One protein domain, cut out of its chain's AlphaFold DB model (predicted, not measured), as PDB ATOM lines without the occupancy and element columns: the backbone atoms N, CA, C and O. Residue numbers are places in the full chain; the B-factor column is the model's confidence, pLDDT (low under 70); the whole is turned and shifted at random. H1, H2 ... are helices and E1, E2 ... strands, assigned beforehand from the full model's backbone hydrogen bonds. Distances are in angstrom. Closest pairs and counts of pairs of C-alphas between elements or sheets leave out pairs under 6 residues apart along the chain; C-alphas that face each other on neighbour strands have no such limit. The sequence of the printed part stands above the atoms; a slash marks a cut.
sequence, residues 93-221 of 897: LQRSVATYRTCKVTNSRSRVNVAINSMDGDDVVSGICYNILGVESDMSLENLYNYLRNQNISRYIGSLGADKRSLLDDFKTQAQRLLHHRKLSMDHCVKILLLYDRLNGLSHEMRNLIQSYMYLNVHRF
ATOM      1  N   LEU A  93     121.620 171.629 168.954       50.66
ATOM      2  CA  LEU A  93     122.820 172.365 169.342       50.66
ATOM      3  C   LEU A  93     123.119 173.451 168.296       50.66
ATOM      4  O   LEU A  93     123.416 173.165 167.139       50.66
ATOM      5  N   GLN A  94     123.046 174.718 168.718       57.50
ATOM      6  CA  GLN A  94     123.339 175.921 167.921       57.50
ATOM      7  C   GLN A  94     124.852 176.165 167.743       57.50
ATOM      8  O   GLN A  94     125.321 177.300 167.821       57.50
ATOM      9  N   ARG A  95     125.660 175.117 167.553       70.56
ATOM     10  CA  ARG A  95     127.101 175.298 167.345       70.56
ATOM     11  C   ARG A  95     127.333 175.766 165.908       70.56
ATOM     12  O   ARG A  95     126.973 175.071 164.958       70.56
ATOM     13  N   SER A  96     127.882 176.969 165.748       79.44
ATOM     14  CA  SER A  96     128.303 177.495 164.451       79.44
ATOM     15  C   SER A  96     129.764 177.147 164.198       79.44
ATOM     16  O   SER A  96     130.606 177.235 165.092       79.44
ATOM     17  N   VAL A  97     130.062 176.724 162.974       81.94
ATOM     18  CA  VAL A  97     131.417 176.360 162.557       81.94
ATOM     19  C   VAL A  97     131.736 176.945 161.194       81.94
ATOM     20  O   VAL A  97     130.848 177.211 160.382       81.94
ATOM     21  N   ALA A  98     133.025 177.167 160.961       80.94
ATOM     22  CA  ALA A  98     133.502 177.675 159.691       80.94
ATOM     23  C   ALA A  98     133.437 176.571 158.633       80.94
ATOM     24  O   ALA A  98     133.996 175.494 158.821       80.94
ATOM     25  N   THR A  99     132.794 176.852 157.510       81.00
ATOM     26  CA  THR A  99     132.839 176.031 156.301       81.00
ATOM     27  C   THR A  99     133.161 176.923 155.104       81.00
ATOM     28  O   THR A  99     133.111 178.155 155.196       81.00
ATOM     29  N   TYR A 100     133.529 176.323 153.981       77.81
ATOM     30  CA  TYR A 100     133.729 177.048 152.735       77.81
ATOM     31  C   TYR A 100     132.522 176.852 151.834       77.81
ATOM     32  O   TYR A 100     132.095 175.728 151.602       77.81
ATOM     33  N   ARG A 101     131.998 177.960 151.304       76.56
ATOM     34  CA  ARG A 101     130.941 177.944 150.293       76.56
ATOM     35  C   ARG A 101     131.404 178.661 149.042       76.56
ATOM     36  O   ARG A 101     132.029 179.725 149.106       76.56
ATOM     37  N   THR A 102     131.030 178.109 147.899       73.25
ATOM     38  CA  THR A 102     131.160 178.795 146.615       73.25
ATOM     39  C   THR A 102     129.986 179.750 146.462       73.25
ATOM     40  O   THR A 102     128.820 179.352 146.503       73.25
ATOM     41  N   CYS A 103     130.275 181.039 146.315       69.94
ATOM     42  CA  CYS A 103     129.241 182.026 146.057       69.94
ATOM     43  C   CYS A 103     128.628 181.771 144.674       69.94
ATOM     44  O   CYS A 103     129.320 181.876 143.665       69.94
ATOM     45  N   LYS A 104     127.320 181.496 144.612       69.44
ATOM     46  CA  LYS A 104     126.601 181.220 143.350       69.44
ATOM     47  C   LYS A 104     126.663 182.364 142.329       69.44
ATOM     48  O   LYS A 104     126.420 182.135 141.152       69.44
ATOM     49  N   VAL A 105     126.936 183.589 142.781       70.06
ATOM     50  CA  VAL A 105     126.935 184.797 141.939       70.06
ATOM     51  C   VAL A 105     128.324 185.099 141.387       70.06
ATOM     52  O   VAL A 105     128.464 185.443 140.219       70.06
ATOM     53  N   THR A 106     129.358 184.977 142.217       67.38
ATOM     54  CA  THR A 106     130.731 185.352 141.849       67.38
ATOM     55  C   THR A 106     131.604 184.151 141.501       67.38
ATOM     56  O   THR A 106     132.741 184.341 141.081       67.38
ATOM     57  N   ASN A 107     131.123 182.922 141.735       63.44
ATOM     58  CA  ASN A 107     131.915 181.686 141.760       63.44
ATOM     59  C   ASN A 107     133.166 181.759 142.660       63.44
ATOM     60  O   ASN A 107     134.012 180.869 142.630       63.44
ATOM     61  N   SER A 108     133.283 182.798 143.491       65.94
ATOM     62  CA  SER A 108     134.391 182.970 144.419       65.94
ATOM     63  C   SER A 108     134.096 182.220 145.709       65.94
ATOM     64  O   SER A 108     132.978 182.258 146.233       65.94
ATOM     65  N   ARG A 109     135.114 181.541 146.229       67.81
ATOM     66  CA  ARG A 109     135.010 180.753 147.451       67.81
ATOM     67  C   ARG A 109     135.240 181.641 148.663       67.81
ATOM     68  O   ARG A 109     136.246 182.343 148.731       67.81
ATOM     69  N   SER A 110     134.322 181.580 149.619       75.38
ATOM     70  CA  SER A 110     134.388 182.380 150.839       75.38
ATOM     71  C   SER A 110     134.213 181.491 152.060       75.38
ATOM     72  O   SER A 110     133.411 180.554 152.056       75.38
ATOM     73  N   ARG A 111     134.959 181.799 153.122       80.62
ATOM     74  CA  ARG A 111     134.763 181.196 154.441       80.62
ATOM     75  C   ARG A 111     133.498 181.778 155.066       80.62
ATOM     76  O   ARG A 111     133.359 182.997 155.150       80.62
ATOM     77  N   VAL A 112     132.593 180.917 155.514       80.50
ATOM     78  CA  VAL A 112     131.309 181.303 156.109       80.50
ATOM     79  C   VAL A 112     131.106 180.530 157.407       80.50
ATOM     80  O   VAL A 112     131.412 179.343 157.476       80.50
ATOM     81  N   ASN A 113     130.581 181.186 158.440       82.50
ATOM     82  CA  ASN A 113     130.167 180.499 159.662       82.50
ATOM     83  C   ASN A 113     128.711 180.059 159.514       82.50
ATOM     84  O   ASN A 113     127.826 180.894 159.330       82.50
ATOM     85  N   VAL A 114     128.472 178.751 159.590       82.12
ATOM     86  CA  VAL A 114     127.154 178.137 159.400       82.12
ATOM     87  C   VAL A 114     126.822 177.295 160.629       82.12
ATOM     88  O   VAL A 114     127.702 176.670 161.221       82.12
ATOM     89  N   ALA A 115     125.557 177.314 161.047       82.75
ATOM     90  CA  ALA A 115     125.077 176.439 162.110       82.75
ATOM     91  C   ALA A 115     125.018 174.992 161.598       82.75
ATOM     92  O   ALA A 115     124.491 174.751 160.515       82.75
ATOM     93  N   ILE A 116     125.536 174.027 162.363       80.12
ATOM     94  CA  ILE A 116     125.661 172.630 161.899       80.12
ATOM     95  C   ILE A 116     124.310 172.047 161.449       80.12
ATOM     96  O   ILE A 116     124.237 171.334 160.456       80.12
ATOM     97  N   ASN A 117     123.213 172.406 162.116       80.19
ATOM     98  CA  ASN A 117     121.865 171.933 161.786       80.19
ATOM     99  C   ASN A 117     121.299 172.456 160.448       80.19
ATOM    100  O   ASN A 117     120.360 171.862 159.917       80.19
ATOM    101  N   SER A 118     121.833 173.554 159.908       81.81
ATOM    102  CA  SER A 118     121.401 174.141 158.633       81.81
ATOM    103  C   SER A 118     122.332 173.812 157.467       81.81
ATOM    104  O   SER A 118     122.126 174.316 156.363       81.81
ATOM    105  N   MET A 119     123.338 172.970 157.706       84.38
ATOM    106  CA  MET A 119     124.285 172.530 156.690       84.38
ATOM    107  C   MET A 119     123.647 171.559 155.702       84.38
ATOM    108  O   MET A 119     122.929 170.634 156.098       84.38
ATOM    109  N   ASP A 120     123.948 171.757 154.422       83.88
ATOM    110  CA  ASP A 120     123.712 170.774 153.369       83.88
ATOM    111  C   ASP A 120     124.878 169.768 153.260       83.88
ATOM    112  O   ASP A 120     125.791 169.743 154.086       83.88
ATOM    113  N   GLY A 121     124.824 168.864 152.278       82.12
ATOM    114  CA  GLY A 121     125.841 167.816 152.137       82.12
ATOM    115  C   GLY A 121     127.251 168.344 151.852       82.12
ATOM    116  O   GLY A 121     128.212 167.802 152.402       82.12
ATOM    117  N   ASP A 122     127.372 169.400 151.045       82.31
ATOM    118  CA  ASP A 122     128.660 170.030 150.731       82.31
ATOM    119  C   ASP A 122     129.218 170.740 151.970       82.31
ATOM    120  O   ASP A 122     130.383 170.562 152.327       82.31
ATOM    121  N   ASP A 123     128.358 171.455 152.701       84.62
ATOM    122  CA  ASP A 123     128.723 172.126 153.944       84.62
ATOM    123  C   ASP A 123     129.237 171.157 155.012       84.62
ATOM    124  O   ASP A 123     130.190 171.488 155.721       84.62
ATOM    125  N   VAL A 124     128.613 169.979 155.141       86.38
ATOM    126  CA  VAL A 124     129.024 168.948 156.105       86.38
ATOM    127  C   VAL A 124     130.400 168.397 155.741       86.38
ATOM    128  O   VAL A 124     131.280 168.329 156.601       86.38
ATOM    129  N   VAL A 125     130.625 168.032 154.475       86.44
ATOM    130  CA  VAL A 125     131.918 167.496 154.019       86.44
ATOM    131  C   VAL A 125     133.026 168.538 154.181       86.44
ATOM    132  O   VAL A 125     134.069 168.235 154.770       86.44
ATOM    133  N   SER A 126     132.801 169.771 153.721       83.69
ATOM    134  CA  SER A 126     133.773 170.864 153.835       83.69
ATOM    135  C   SER A 126     133.980 171.297 155.289       83.69
ATOM    136  O   SER A 126     135.107 171.590 155.690       83.69
ATOM    137  N   GLY A 127     132.934 171.242 156.117       84.25
ATOM    138  CA  GLY A 127     133.001 171.482 157.555       84.25
ATOM    139  C   GLY A 127     133.886 170.467 158.279       84.25
ATOM    140  O   GLY A 127     134.734 170.865 159.081       84.25
ATOM    141  N   ILE A 128     133.763 169.175 157.962       86.12
ATOM    142  CA  ILE A 128     134.637 168.128 158.514       86.12
ATOM    143  C   ILE A 128     136.076 168.317 158.013       86.12
ATOM    144  O   ILE A 128     137.008 168.331 158.819       86.12
ATOM    145  N   CYS A 129     136.277 168.519 156.708       84.38
ATOM    146  CA  CYS A 129     137.615 168.692 156.131       84.38
ATOM    147  C   CYS A 129     138.358 169.892 156.737       84.38
ATOM    148  O   CYS A 129     139.525 169.770 157.106       84.38
ATOM    149  N   TYR A 130     137.678 171.024 156.919       84.69
ATOM    150  CA  TYR A 130     138.289 172.224 157.477       84.69
ATOM    151  C   TYR A 130     138.526 172.123 158.989       84.69
ATOM    152  O   TYR A 130     139.649 172.297 159.457       84.69
ATOM    153  N   ASN A 131     137.487 171.813 159.773       82.44
ATOM    154  CA  ASN A 131     137.570 171.905 161.236       82.44
ATOM    155  C   ASN A 131     138.268 170.697 161.881       82.44
ATOM    156  O   ASN A 131     138.824 170.823 162.975       82.44
ATOM    157  N   ILE A 132     138.252 169.530 161.227       82.25
ATOM    158  CA  ILE A 132     138.874 168.307 161.751       82.25
ATOM    159  C   ILE A 132     140.241 168.069 161.112       82.25
ATOM    160  O   ILE A 132     141.228 167.924 161.840       82.25
ATOM    161  N   LEU A 133     140.301 168.059 159.774       77.56
ATOM    162  CA  LEU A 133     141.505 167.708 159.010       77.56
ATOM    163  C   LEU A 133     142.403 168.909 158.668       77.56
ATOM    164  O   LEU A 133     143.521 168.695 158.206       77.56
ATOM    165  N   GLY A 134     141.945 170.147 158.894       75.44
ATOM    166  CA  GLY A 134     142.702 171.367 158.584       75.44
ATOM    167  C   GLY A 134     142.843 171.657 157.087       75.44
ATOM    168  O   GLY A 134     143.724 172.417 156.697       75.44
ATOM    169  N   VAL A 135     142.012 171.043 156.238       78.31
ATOM    170  CA  VAL A 135     142.098 171.201 154.782       78.31
ATOM    171  C   VAL A 135     141.256 172.389 154.337       78.31
ATOM    172  O   VAL A 135     140.036 172.408 154.495       78.31
ATOM    173  N   GLU A 136     141.907 173.380 153.734       68.25
ATOM    174  CA  GLU A 136     141.261 174.613 153.278       68.25
ATOM    175  C   GLU A 136     140.722 174.531 151.842       68.25
ATOM    176  O   GLU A 136     140.429 175.565 151.261       68.25
ATOM    177  N   SER A 137     140.572 173.340 151.246       65.50
ATOM    178  CA  SER A 137     140.132 173.132 149.850       65.50
ATOM    179  C   SER A 137     139.002 172.106 149.730       65.50
ATOM    180  O   SER A 137     138.923 171.177 150.533       65.50
ATOM    181  N   ASP A 138     138.108 172.294 148.752       64.50
ATOM    182  CA  ASP A 138     137.086 171.297 148.432       64.50
ATOM    183  C   ASP A 138     137.785 170.171 147.679       64.50
ATOM    184  O   ASP A 138     138.345 170.372 146.600       64.50
ATOM    185  N   MET A 139     137.809 168.987 148.281       72.88
ATOM    186  CA  MET A 139     138.465 167.839 147.678       72.88
ATOM    187  C   MET A 139     137.467 167.079 146.803       72.88
ATOM    188  O   MET A 139     136.359 166.735 147.233       72.88
ATOM    189  N   SER A 140     137.879 166.775 145.569       82.81
ATOM    190  CA  SER A 140     137.245 165.699 144.808       82.81
ATOM    191  C   SER A 140     137.316 164.405 145.623       82.81
ATOM    192  O   SER A 140     138.154 164.264 146.517       82.81
ATOM    193  N   LEU A 141     136.430 163.450 145.335       82.69
ATOM    194  CA  LEU A 141     136.442 162.162 146.027       82.69
ATOM    195  C   LEU A 141     137.817 161.476 145.919       82.69
ATOM    196  O   LEU A 141     138.314 160.956 146.912       82.69
ATOM    197  N   GLU A 142     138.452 161.551 144.752       81.25
ATOM    198  CA  GLU A 142     139.789 161.006 144.491       81.25
ATOM    199  C   GLU A 142     140.892 161.722 145.284       81.25
ATOM    200  O   GLU A 142     141.718 161.073 145.927       81.25
ATOM    201  N   ASN A 143     140.863 163.057 145.343       82.62
ATOM    202  CA  ASN A 143     141.825 163.821 146.140       82.62
ATOM    203  C   ASN A 143     141.664 163.541 147.637       82.62
ATOM    204  O   ASN A 143     142.659 163.378 148.340       82.62
ATOM    205  N   LEU A 144     140.421 163.439 148.121       83.25
ATOM    206  CA  LEU A 144     140.126 163.089 149.510       83.25
ATOM    207  C   LEU A 144     140.610 161.671 149.835       83.25
ATOM    208  O   LEU A 144     141.231 161.452 150.874       83.25
ATOM    209  N   TYR A 145     140.346 160.720 148.942       82.06
ATOM    210  CA  TYR A 145     140.778 159.335 149.068       82.06
ATOM    211  C   TYR A 145     142.308 159.229 149.174       82.06
ATOM    212  O   TYR A 145     142.830 158.646 150.127       82.06
ATOM    213  N   ASN A 146     143.031 159.884 148.262       80.25
ATOM    214  CA  ASN A 146     144.493 159.909 148.256       80.25
ATOM    215  C   ASN A 146     145.070 160.632 149.481       80.25
ATOM    216  O   ASN A 146     146.033 160.155 150.084       80.25
ATOM    217  N   TYR A 147     144.451 161.740 149.901       80.31
ATOM    218  CA  TYR A 147     144.833 162.470 151.110       80.31
ATOM    219  C   TYR A 147     144.737 161.579 152.355       80.31
ATOM    220  O   TYR A 147     145.696 161.461 153.116       80.31
ATOM    221  N   LEU A 148     143.617 160.876 152.535       76.56
ATOM    222  CA  LEU A 148     143.378 160.007 153.693       76.56
ATOM    223  C   LEU A 148     144.263 158.747 153.727       76.56
ATOM    224  O   LEU A 148     144.402 158.126 154.785       76.56
ATOM    225  N   ARG A 149     144.878 158.365 152.603       71.50
ATOM    226  CA  ARG A 149     145.780 157.203 152.504       71.50
ATOM    227  C   ARG A 149     147.192 157.488 153.039       71.50
ATOM    228  O   ARG A 149     147.947 156.551 153.301       71.50
ATOM    229  N   ASN A 150     147.554 158.754 153.250       70.81
ATOM    230  CA  ASN A 150     148.872 159.139 153.755       70.81
ATOM    231  C   ASN A 150     149.046 158.767 155.247       70.81
ATOM    232  O   ASN A 150     148.331 159.262 156.122       70.81
ATOM    233  N   GLN A 151     150.030 157.909 155.557       55.22
ATOM    234  CA  GLN A 151     150.261 157.340 156.899       55.22
ATOM    235  C   GLN A 151     150.556 158.378 157.997       55.22
ATOM    236  O   GLN A 151     150.381 158.099 159.182       55.22
ATOM    237  N   ASN A 152     150.987 159.586 157.635       56.53
ATOM    238  CA  ASN A 152     151.236 160.647 158.613       56.53
ATOM    239  C   ASN A 152     149.935 161.236 159.184       56.53
ATOM    240  O   ASN A 152     149.912 161.697 160.324       56.53
ATOM    241  N   ILE A 153     148.835 161.158 158.432       59.94
ATOM    242  CA  ILE A 153     147.526 161.675 158.846       59.94
ATOM    243  C   ILE A 153     146.829 160.685 159.790       59.94
ATOM    244  O   ILE A 153     146.208 161.102 160.765       59.94
ATOM    245  N   SER A 154     147.005 159.373 159.594       51.12
ATOM    246  CA  SER A 154     146.420 158.357 160.483       51.12
ATOM    247  C   SER A 154     146.973 158.416 161.915       51.12
ATOM    248  O   SER A 154     146.219 158.216 162.866       51.12
ATOM    249  N   ARG A 155     148.254 158.778 162.100       52.78
ATOM    250  CA  ARG A 155     148.847 159.028 163.431       52.78
ATOM    251  C   ARG A 155     148.302 160.291 164.105       52.78
ATOM    252  O   ARG A 155     148.124 160.291 165.319       52.78
ATOM    253  N   TYR A 156     148.004 161.337 163.334       56.78
ATOM    254  CA  TYR A 156     147.400 162.580 163.836       56.78
ATOM    255  C   TYR A 156     145.940 162.382 164.285       56.78
ATOM    256  O   TYR A 156     145.476 163.023 165.224       56.78
ATOM    257  N   ILE A 157     145.215 161.448 163.662       56.22
ATOM    258  CA  ILE A 157     143.813 161.152 163.995       56.22
ATOM    259  C   ILE A 157     143.677 160.420 165.346       56.22
ATOM    260  O   ILE A 157     142.712 160.643 166.080       56.22
ATOM    261  N   GLY A 158     144.670 159.611 165.736       53.84
ATOM    262  CA  GLY A 158     144.696 158.916 167.032       53.84
ATOM    263  C   GLY A 158     144.739 159.840 168.260       53.84
ATOM    264  O   GLY A 158     144.388 159.408 169.357       53.84
ATOM    265  N   SER A 159     145.105 161.117 168.087       56.00
ATOM    266  CA  SER A 159     145.243 162.115 169.157       56.00
ATOM    267  C   SER A 159     144.178 163.222 169.130       56.00
ATOM    268  O   SER A 159     144.366 164.266 169.760       56.00
ATOM    269  N   LEU A 160     143.041 163.020 168.441       65.62
ATOM    270  CA  LEU A 160     141.943 163.997 168.438       65.62
ATOM    271  C   LEU A 160     141.493 164.335 169.873       65.62
ATOM    272  O   LEU A 160     140.957 163.473 170.576       65.62
ATOM    273  N   GLY A 161     141.669 165.599 170.273       69.25
ATOM    274  CA  GLY A 161     141.198 166.129 171.554       69.25
ATOM    275  C   GLY A 161     139.673 166.064 171.704       69.25
ATOM    276  O   GLY A 161     138.940 166.011 170.711       69.25
ATOM    277  N   ALA A 162     139.191 166.089 172.952       70.38
ATOM    278  CA  ALA A 162     137.775 165.921 173.298       70.38
ATOM    279  C   ALA A 162     136.837 166.888 172.545       70.38
ATOM    280  O   ALA A 162     135.790 166.466 172.052       70.38
ATOM    281  N   ASP A 163     137.254 168.142 172.346       73.69
ATOM    282  CA  ASP A 163     136.462 169.158 171.637       73.69
ATOM    283  C   ASP A 163     136.237 168.834 170.156       73.69
ATOM    284  O   ASP A 163     135.160 169.102 169.617       73.69
ATOM    285  N   LYS A 164     137.235 168.233 169.491       78.75
ATOM    286  CA  LYS A 164     137.126 167.805 168.089       78.75
ATOM    287  C   LYS A 164     136.259 166.553 167.945       78.75
ATOM    288  O   LYS A 164     135.572 166.420 166.939       78.75
ATOM    289  N   ARG A 165     136.259 165.658 168.944       80.00
ATOM    290  CA  ARG A 165     135.373 164.478 168.969       80.00
ATOM    291  C   ARG A 165     133.912 164.881 169.143       80.00
ATOM    292  O   ARG A 165     133.087 164.478 168.337       80.00
ATOM    293  N   SER A 166     133.629 165.762 170.105       80.62
ATOM    294  CA  SER A 166     132.288 166.337 170.283       80.62
ATOM    295  C   SER A 166     131.789 167.019 169.005       80.62
ATOM    296  O   SER A 166     130.641 166.832 168.619       80.62
ATOM    297  N   LEU A 167     132.656 167.759 168.308       83.25
ATOM    298  CA  LEU A 167     132.284 168.388 167.043       83.25
ATOM    299  C   LEU A 167     131.989 167.365 165.927       83.25
ATOM    300  O   LEU A 167     131.091 167.571 165.114       83.25
ATOM    301  N   LEU A 168     132.732 166.257 165.874       85.25
ATOM    302  CA  LEU A 168     132.506 165.185 164.901       85.25
ATOM    303  C   LEU A 168     131.158 164.470 165.122       85.25
ATOM    304  O   LEU A 168     130.508 164.089 164.143       85.25
ATOM    305  N   ASP A 169     130.726 164.332 166.380       83.62
ATOM    306  CA  ASP A 169     129.410 163.793 166.752       83.62
ATOM    307  C   ASP A 169     128.260 164.738 166.354       83.62
ATOM    308  O   ASP A 169     127.223 164.286 165.853       83.62
ATOM    309  N   ASP A 170     128.464 166.055 166.473       83.75
ATOM    310  CA  ASP A 170     127.505 167.060 165.991       83.75
ATOM    311  C   ASP A 170     127.308 166.936 164.465       83.75
ATOM    312  O   ASP A 170     126.177 166.851 163.974       83.75
ATOM    313  N   PHE A 171     128.406 166.837 163.703       87.94
ATOM    314  CA  PHE A 171     128.349 166.592 162.254       87.94
ATOM    315  C   PHE A 171     127.686 165.252 161.911       87.94
ATOM    316  O   PHE A 171     126.971 165.156 160.912       87.94
ATOM    317  N   LYS A 172     127.883 164.223 162.744       86.56
ATOM    318  CA  LYS A 172     127.331 162.883 162.513       86.56
ATOM    319  C   LYS A 172     125.813 162.908 162.596       86.56
ATOM    320  O   LYS A 172     125.144 162.353 161.725       86.56
ATOM    321  N   THR A 173     125.286 163.603 163.599       85.62
ATOM    322  CA  THR A 173     123.845 163.788 163.797       85.62
ATOM    323  C   THR A 173     123.216 164.500 162.597       85.62
ATOM    324  O   THR A 173     122.169 164.085 162.101       85.62
ATOM    325  N   GLN A 174     123.880 165.532 162.064       87.38
ATOM    326  CA  GLN A 174     123.403 166.208 160.858       87.38
ATOM    327  C   GLN A 174     123.473 165.307 159.619       87.38
ATOM    328  O   GLN A 174     122.514 165.249 158.853       87.38
ATOM    329  N   ALA A 175     124.567 164.568 159.425       86.00
ATOM    330  CA  ALA A 175     124.694 163.633 158.309       86.00
ATOM    331  C   ALA A 175     123.596 162.554 158.344       86.00
ATOM    332  O   ALA A 175     123.002 162.255 157.310       86.00
ATOM    333  N   GLN A 176     123.266 162.025 159.528       84.50
ATOM    334  CA  GLN A 176     122.153 161.087 159.722       84.50
ATOM    335  C   GLN A 176     120.808 161.710 159.338       84.50
ATOM    336  O   GLN A 176     120.058 161.107 158.571       84.50
ATOM    337  N   ARG A 177     120.522 162.939 159.788       83.12
ATOM    338  CA  ARG A 177     119.307 163.674 159.392       83.12
ATOM    339  C   ARG A 177     119.223 163.855 157.877       83.12
ATOM    340  O   ARG A 177     118.185 163.578 157.277       83.12
ATOM    341  N   LEU A 178     120.316 164.266 157.235       84.25
ATOM    342  CA  LEU A 178     120.361 164.447 155.781       84.25
ATOM    343  C   LEU A 178     120.186 163.122 155.016       84.25
ATOM    344  O   LEU A 178     119.534 163.121 153.970       84.25
ATOM    345  N   LEU A 179     120.707 162.003 155.537       81.19
ATOM    346  CA  LEU A 179     120.486 160.658 154.988       81.19
ATOM    347  C   LEU A 179     119.019 160.224 155.109       81.19
ATOM    348  O   LEU A 179     118.445 159.774 154.117       81.19
ATOM    349  N   HIS A 180     118.395 160.408 156.279       80.50
ATOM    350  CA  HIS A 180     116.978 160.088 156.497       80.50
ATOM    351  C   HIS A 180     116.060 160.878 155.560       80.50
ATOM    352  O   HIS A 180     115.166 160.306 154.939       80.50
ATOM    353  N   HIS A 181     116.335 162.172 155.371       79.38
ATOM    354  CA  HIS A 181     115.593 163.026 154.441       79.38
ATOM    355  C   HIS A 181     116.035 162.897 152.975       79.38
ATOM    356  O   HIS A 181     115.532 163.631 152.125       79.38
ATOM    357  N   ARG A 182     116.976 161.995 152.658       78.50
ATOM    358  CA  ARG A 182     117.486 161.736 151.300       78.50
ATOM    359  C   ARG A 182     118.051 162.974 150.582       78.50
ATOM    360  O   ARG A 182     117.996 163.058 149.358       78.50
ATOM    361  N   LYS A 183     118.624 163.923 151.329       81.56
ATOM    362  CA  LYS A 183     119.153 165.202 150.811       81.56
ATOM    363  C   LYS A 183     120.635 165.163 150.417       81.56
ATOM    364  O   LYS A 183     121.195 166.192 150.050       81.56
ATOM    365  N   LEU A 184     121.286 164.005 150.505       83.75
ATOM    366  CA  LEU A 184     122.687 163.833 150.114       83.75
ATOM    367  C   LEU A 184     122.803 163.297 148.690       83.75
ATOM    368  O   LEU A 184     121.956 162.536 148.246       83.75
ATOM    369  N   SER A 185     123.864 163.671 147.976       85.62
ATOM    370  CA  SER A 185     124.231 163.015 146.719       85.62
ATOM    371  C   SER A 185     125.000 161.716 147.007       85.62
ATOM    372  O   SER A 185     125.499 161.513 148.118       85.62
ATOM    373  N   MET A 186     125.143 160.841 146.005       84.25
ATOM    374  CA  MET A 186     125.994 159.648 146.140       84.25
ATOM    375  C   MET A 186     127.452 160.014 146.430       84.25
ATOM    376  O   MET A 186     128.077 159.384 147.276       84.25
ATOM    377  N   ASP A 187     127.962 161.075 145.801       85.12
ATOM    378  CA  ASP A 187     129.308 161.586 146.067       85.12
ATOM    379  C   ASP A 187     129.469 162.009 147.536       85.12
ATOM    380  O   ASP A 187     130.420 161.597 148.201       85.12
ATOM    381  N   HIS A 188     128.483 162.726 148.092       88.19
ATOM    382  CA  HIS A 188     128.494 163.115 149.506       88.19
ATOM    383  C   HIS A 188     128.464 161.888 150.419       88.19
ATOM    384  O   HIS A 188     129.203 161.838 151.398       88.19
ATOM    385  N   CYS A 189     127.658 160.875 150.088       88.38
ATOM    386  CA  CYS A 189     127.564 159.651 150.881       88.38
ATOM    387  C   CYS A 189     128.897 158.900 150.944       88.38
ATOM    388  O   CYS A 189     129.298 158.475 152.026       88.38
ATOM    389  N   VAL A 190     129.610 158.766 149.818       88.75
ATOM    390  CA  VAL A 190     130.920 158.095 149.789       88.75
ATOM    391  C   VAL A 190     131.983 158.924 150.519       88.75
ATOM    392  O   VAL A 190     132.752 158.368 151.299       88.75
ATOM    393  N   LYS A 191     132.001 160.255 150.351       90.00
ATOM    394  CA  LYS A 191     132.926 161.138 151.090       90.00
ATOM    395  C   LYS A 191     132.701 161.068 152.601       90.00
ATOM    396  O   LYS A 191     133.660 160.920 153.354       90.00
ATOM    397  N   ILE A 192     131.443 161.118 153.046       89.44
ATOM    398  CA  ILE A 192     131.063 160.956 154.457       89.44
ATOM    399  C   ILE A 192     131.501 159.576 154.958       89.44
ATOM    400  O   ILE A 192     132.127 159.483 156.011       89.44
ATOM    401  N   LEU A 193     131.237 158.512 154.197       90.56
ATOM    402  CA  LEU A 193     131.646 157.153 154.549       90.56
ATOM    403  C   LEU A 193     133.166 157.050 154.777       90.56
ATOM    404  O   LEU A 193     133.582 156.550 155.821       90.56
ATOM    405  N   LEU A 194     133.983 157.565 153.850       88.31
ATOM    406  CA  LEU A 194     135.449 157.574 153.964       88.31
ATOM    407  C   LEU A 194     135.939 158.395 155.164       88.31
ATOM    408  O   LEU A 194     136.804 157.939 155.911       88.31
ATOM    409  N   LEU A 195     135.387 159.597 155.362       88.12
ATOM    410  CA  LEU A 195     135.763 160.480 156.469       88.12
ATOM    411  C   LEU A 195     135.487 159.817 157.821       88.12
ATOM    412  O   LEU A 195     136.373 159.765 158.670       88.12
ATOM    413  N   TYR A 196     134.287 159.270 158.018       88.06
ATOM    414  CA  TYR A 196     133.919 158.645 159.288       88.06
ATOM    415  C   TYR A 196     134.635 157.313 159.530       88.06
ATOM    416  O   TYR A 196     134.934 157.007 160.686       88.06
ATOM    417  N   ASP A 197     134.925 156.533 158.481       85.88
ATOM    418  CA  ASP A 197     135.749 155.323 158.589       85.88
ATOM    419  C   ASP A 197     137.163 155.667 159.076       85.88
ATOM    420  O   ASP A 197     137.658 155.065 160.026       85.88
ATOM    421  N   ARG A 198     137.793 156.689 158.485       83.31
ATOM    422  CA  ARG A 198     139.167 157.091 158.823       83.31
ATOM    423  C   ARG A 198     139.284 157.844 160.143       83.31
ATOM    424  O   ARG A 198     140.320 157.745 160.788       83.31
ATOM    425  N   LEU A 199     138.234 158.550 160.563       80.94
ATOM    426  CA  LEU A 199     138.159 159.245 161.853       80.94
ATOM    427  C   LEU A 199     137.695 158.342 163.014       80.94
ATOM    428  O   LEU A 199     137.485 158.845 164.115       80.94
ATOM    429  N   ASN A 200     137.520 157.031 162.792       74.81
ATOM    430  CA  ASN A 200     136.986 156.072 163.772       74.81
ATOM    431  C   ASN A 200     135.605 156.460 164.355       74.81
ATOM    432  O   ASN A 200     135.259 156.056 165.461       74.81
ATOM    433  N   GLY A 201     134.801 157.236 163.618       75.81
ATOM    434  CA  GLY A 201     133.462 157.685 164.039       75.81
ATOM    435  C   GLY A 201     132.303 156.888 163.421       75.81
ATOM    436  O   GLY A 201     131.129 157.130 163.733       75.81
ATOM    437  N   LEU A 202     132.614 155.949 162.523       83.06
ATOM    438  CA  LEU A 202     131.639 155.189 161.747       83.06
ATOM    439  C   LEU A 202     130.999 154.057 162.573       83.06
ATOM    440  O   LEU A 202     131.516 152.942 162.654       83.06
ATOM    441  N   SER A 203     129.832 154.334 163.168       82.44
ATOM    442  CA  SER A 203     129.062 153.317 163.895       82.44
ATOM    443  C   SER A 203     128.421 152.294 162.956       82.44
ATOM    444  O   SER A 203     128.297 152.492 161.744       82.44
ATOM    445  N   HIS A 204     128.010 151.161 163.528       81.19
ATOM    446  CA  HIS A 204     127.301 150.122 162.787       81.19
ATOM    447  C   HIS A 204     125.966 150.627 162.201       81.19
ATOM    448  O   HIS A 204     125.710 150.441 161.014       81.19
ATOM    449  N   GLU A 205     125.191 151.378 162.979       80.38
ATOM    450  CA  GLU A 205     123.926 151.994 162.544       80.38
ATOM    451  C   GLU A 205     124.115 152.965 161.372       80.38
ATOM    452  O   GLU A 205     123.374 152.915 160.391       80.38
ATOM    453  N   MET A 206     125.150 153.813 161.432       83.25
ATOM    454  CA  MET A 206     125.453 154.767 160.363       83.25
ATOM    455  C   MET A 206     125.830 154.048 159.063       83.25
ATOM    456  O   MET A 206     125.417 154.470 157.986       83.25
ATOM    457  N   ARG A 207     126.560 152.925 159.148       87.94
ATOM    458  CA  ARG A 207     126.868 152.092 157.972       87.94
ATOM    459  C   ARG A 207     125.624 151.512 157.335       87.94
ATOM    460  O   ARG A 207     125.484 151.624 156.123       87.94
ATOM    461  N   ASN A 208     124.717 150.953 158.131       85.50
ATOM    462  CA  ASN A 208     123.457 150.418 157.623       85.50
ATOM    463  C   ASN A 208     122.590 151.507 156.974       85.50
ATOM    464  O   ASN A 208     121.974 151.265 155.936       85.50
ATOM    465  N   LEU A 209     122.564 152.711 157.553       83.06
ATOM    466  CA  LEU A 209     121.819 153.844 157.003       83.06
ATOM    467  C   LEU A 209     122.395 154.296 155.653       83.06
ATOM    468  O   LEU A 209     121.652 154.425 154.679       83.06
ATOM    469  N   ILE A 210     123.720 154.472 155.572       87.31
ATOM    470  CA  ILE A 210     124.416 154.812 154.321       87.31
ATOM    471  C   ILE A 210     124.203 153.712 153.276       87.31
ATOM    472  O   ILE A 210     123.852 154.012 152.139       87.31
ATOM    473  N   GLN A 211     124.356 152.442 153.653       89.50
ATOM    474  CA  GLN A 211     124.155 151.300 152.762       89.50
ATOM    475  C   GLN A 211     122.726 151.264 152.200       89.50
ATOM    476  O   GLN A 211     122.540 151.089 150.999       89.50
ATOM    477  N   SER A 212     121.715 151.476 153.046       83.81
ATOM    478  CA  SER A 212     120.307 151.521 152.627       83.81
ATOM    479  C   SER A 212     120.058 152.644 151.621       83.81
ATOM    480  O   SER A 212     119.372 152.447 150.619       83.81
ATOM    481  N   TYR A 213     120.672 153.811 151.837       83.69
ATOM    482  CA  TYR A 213     120.621 154.918 150.885       83.69
ATOM    483  C   TYR A 213     121.335 154.588 149.561       83.69
ATOM    484  O   TYR A 213     120.824 154.900 148.480       83.69
ATOM    485  N   MET A 214     122.492 153.924 149.628       86.38
ATOM    486  CA  MET A 214     123.258 153.482 148.460       86.38
ATOM    487  C   MET A 214     122.500 152.438 147.628       86.38
ATOM    488  O   MET A 214     122.522 152.524 146.403       86.38
ATOM    489  N   TYR A 215     121.771 151.511 148.260       81.31
ATOM    490  CA  TYR A 215     120.919 150.540 147.559       81.31
ATOM    491  C   TYR A 215     119.846 151.216 146.700       81.31
ATOM    492  O   TYR A 215     119.627 150.820 145.558       81.31
ATOM    493  N   LEU A 216     119.211 152.275 147.210       78.19
ATOM    494  CA  LEU A 216     118.193 153.024 146.461       78.19
ATOM    495  C   LEU A 216     118.770 153.743 145.229       78.19
ATOM    496  O   LEU A 216     118.050 154.022 144.272       78.19
ATOM    497  N   ASN A 217     120.073 154.021 145.236       78.38
ATOM    498  CA  ASN A 217     120.785 154.750 144.188       78.38
ATOM    499  C   ASN A 217     121.815 153.876 143.458       78.38
ATOM    500  O   ASN A 217     122.753 154.392 142.853       78.38
ATOM    501  N   VAL A 218     121.625 152.555 143.483       76.25
ATOM    502  CA  VAL A 218     122.577 151.560 142.971       76.25
ATOM    503  C   VAL A 218     122.980 151.774 141.502       76.25
ATOM    504  O   VAL A 218     124.108 151.503 141.110       76.25
ATOM    505  N   HIS A 219     122.092 152.349 140.692       73.44
ATOM    506  CA  HIS A 219     122.318 152.641 139.273       73.44
ATOM    507  C   HIS A 219     123.199 153.880 139.013       73.44
ATOM    508  O   HIS A 219     123.499 154.180 137.862       73.44
ATOM    509  N   ARG A 220     123.562 154.644 140.053       77.56
ATOM    510  CA  ARG A 220     124.314 155.910 139.941       77.56
ATOM    511  C   ARG A 220     125.776 155.793 140.350       77.56
ATOM    512  O   ARG A 220     126.466 156.809 140.394       77.56
ATOM    513  N   PHE A 221     126.228 154.595 140.706       81.06
ATOM    514  CA  PHE A 221     127.613 154.378 141.087       81.06
ATOM    515  C   PHE A 221     128.544 154.638 139.903       81.06
ATOM    516  O   PHE A 221     128.307 154.187 138.790       81.06
TER     517      PHE A 221
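This is residues 93 to 221 of the 897 residues of an uncharacterized protein of Theileria orientalis (UniProt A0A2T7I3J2). Four helices, H1, H4, H5 and H6, form an up-and-down bundle with H1 and H6 at its two opposite sides and H4 and H5 between them. The strand hairpin E1 E2 covers H1 on the side away from H6, and the tip of its loop, residues 103 to 108, sticks out; H2 packs alongside H5, and little H3 lies far out beyond H2. The printed part has 129 residues, mostly helix, in the order E1 E2 H1 H2 H3 H4 H5 H6, with one antiparallel sheet, E1 - E2. It is compact, with a radius of gyration of the C-alphas of 14.3 A and spans of 40 by 34 by 31 A.

E1, residues 96 to 102, begins with C-alpha 96 at (128.303, 177.495, 164.451) and measures 18.1 A; E2, residues 109 to 115, measures 18.2 A. H1 is residues 121 to 131, 15.4 A; H2 is residues 141 to 148, 10.6 A; H3 is residues 151 to 157, 10.3 A. H4, residues 162 to 180, is the longest helix at 27.4 A and begins with C-alpha 162 at (137.775, 165.921, 173.298). H5, residues 186 to 198, measures 18.5 A. H6, residues 204 to 216, measures 18.9 A and ends with C-alpha 216 at (118.193, 153.024, 146.461).

H5 is the hub, touching three helices. It touches H1 at a shallow tilt of 29 degrees, the same way, the closest C-alphas being those of Gly 121 and His 188, 6.0 A apart. H2 touches it at 6 degrees, the same way, closest at the C-alphas of Leu 141 and Lys 191, 6.2 A. H5 and H6 form a helical hairpin, with the C-alphas of Cys 189 and Ile 210 closest at 6.7 A. H4 touches H1, opposite ways at 8 degrees, closest at the C-alphas of Val 124 and Phe 171, 6.6 A; it touches H6 with residues 176 to 180 alone, closest at the C-alphas of Leu 179 and Tyr 213, 7.1 A. H3 touches no helix. E1 and E2 are a hairpin, with N 99 and O 112 within hydrogen-bond range at 2.8 A; the closest C-alphas of E1 and H1, Thr 99 and Gly 127, are 4.7 A apart. Every O i to N i+4 pair is within range in H1, H2, H4, H5 and H6; H3 has 1 of 3, and 2 of 4 O i to N i+3 pairs.

The C-alphas farthest apart, those of Thr 106 and His 204, are 41.1 A apart. The printed part has no cut and no long link. The mean pLDDT of the printed part is 78.3; residues 93 to 94, 103 to 104, 106 to 109, 136 to 138 and 151 to 161 are under 70.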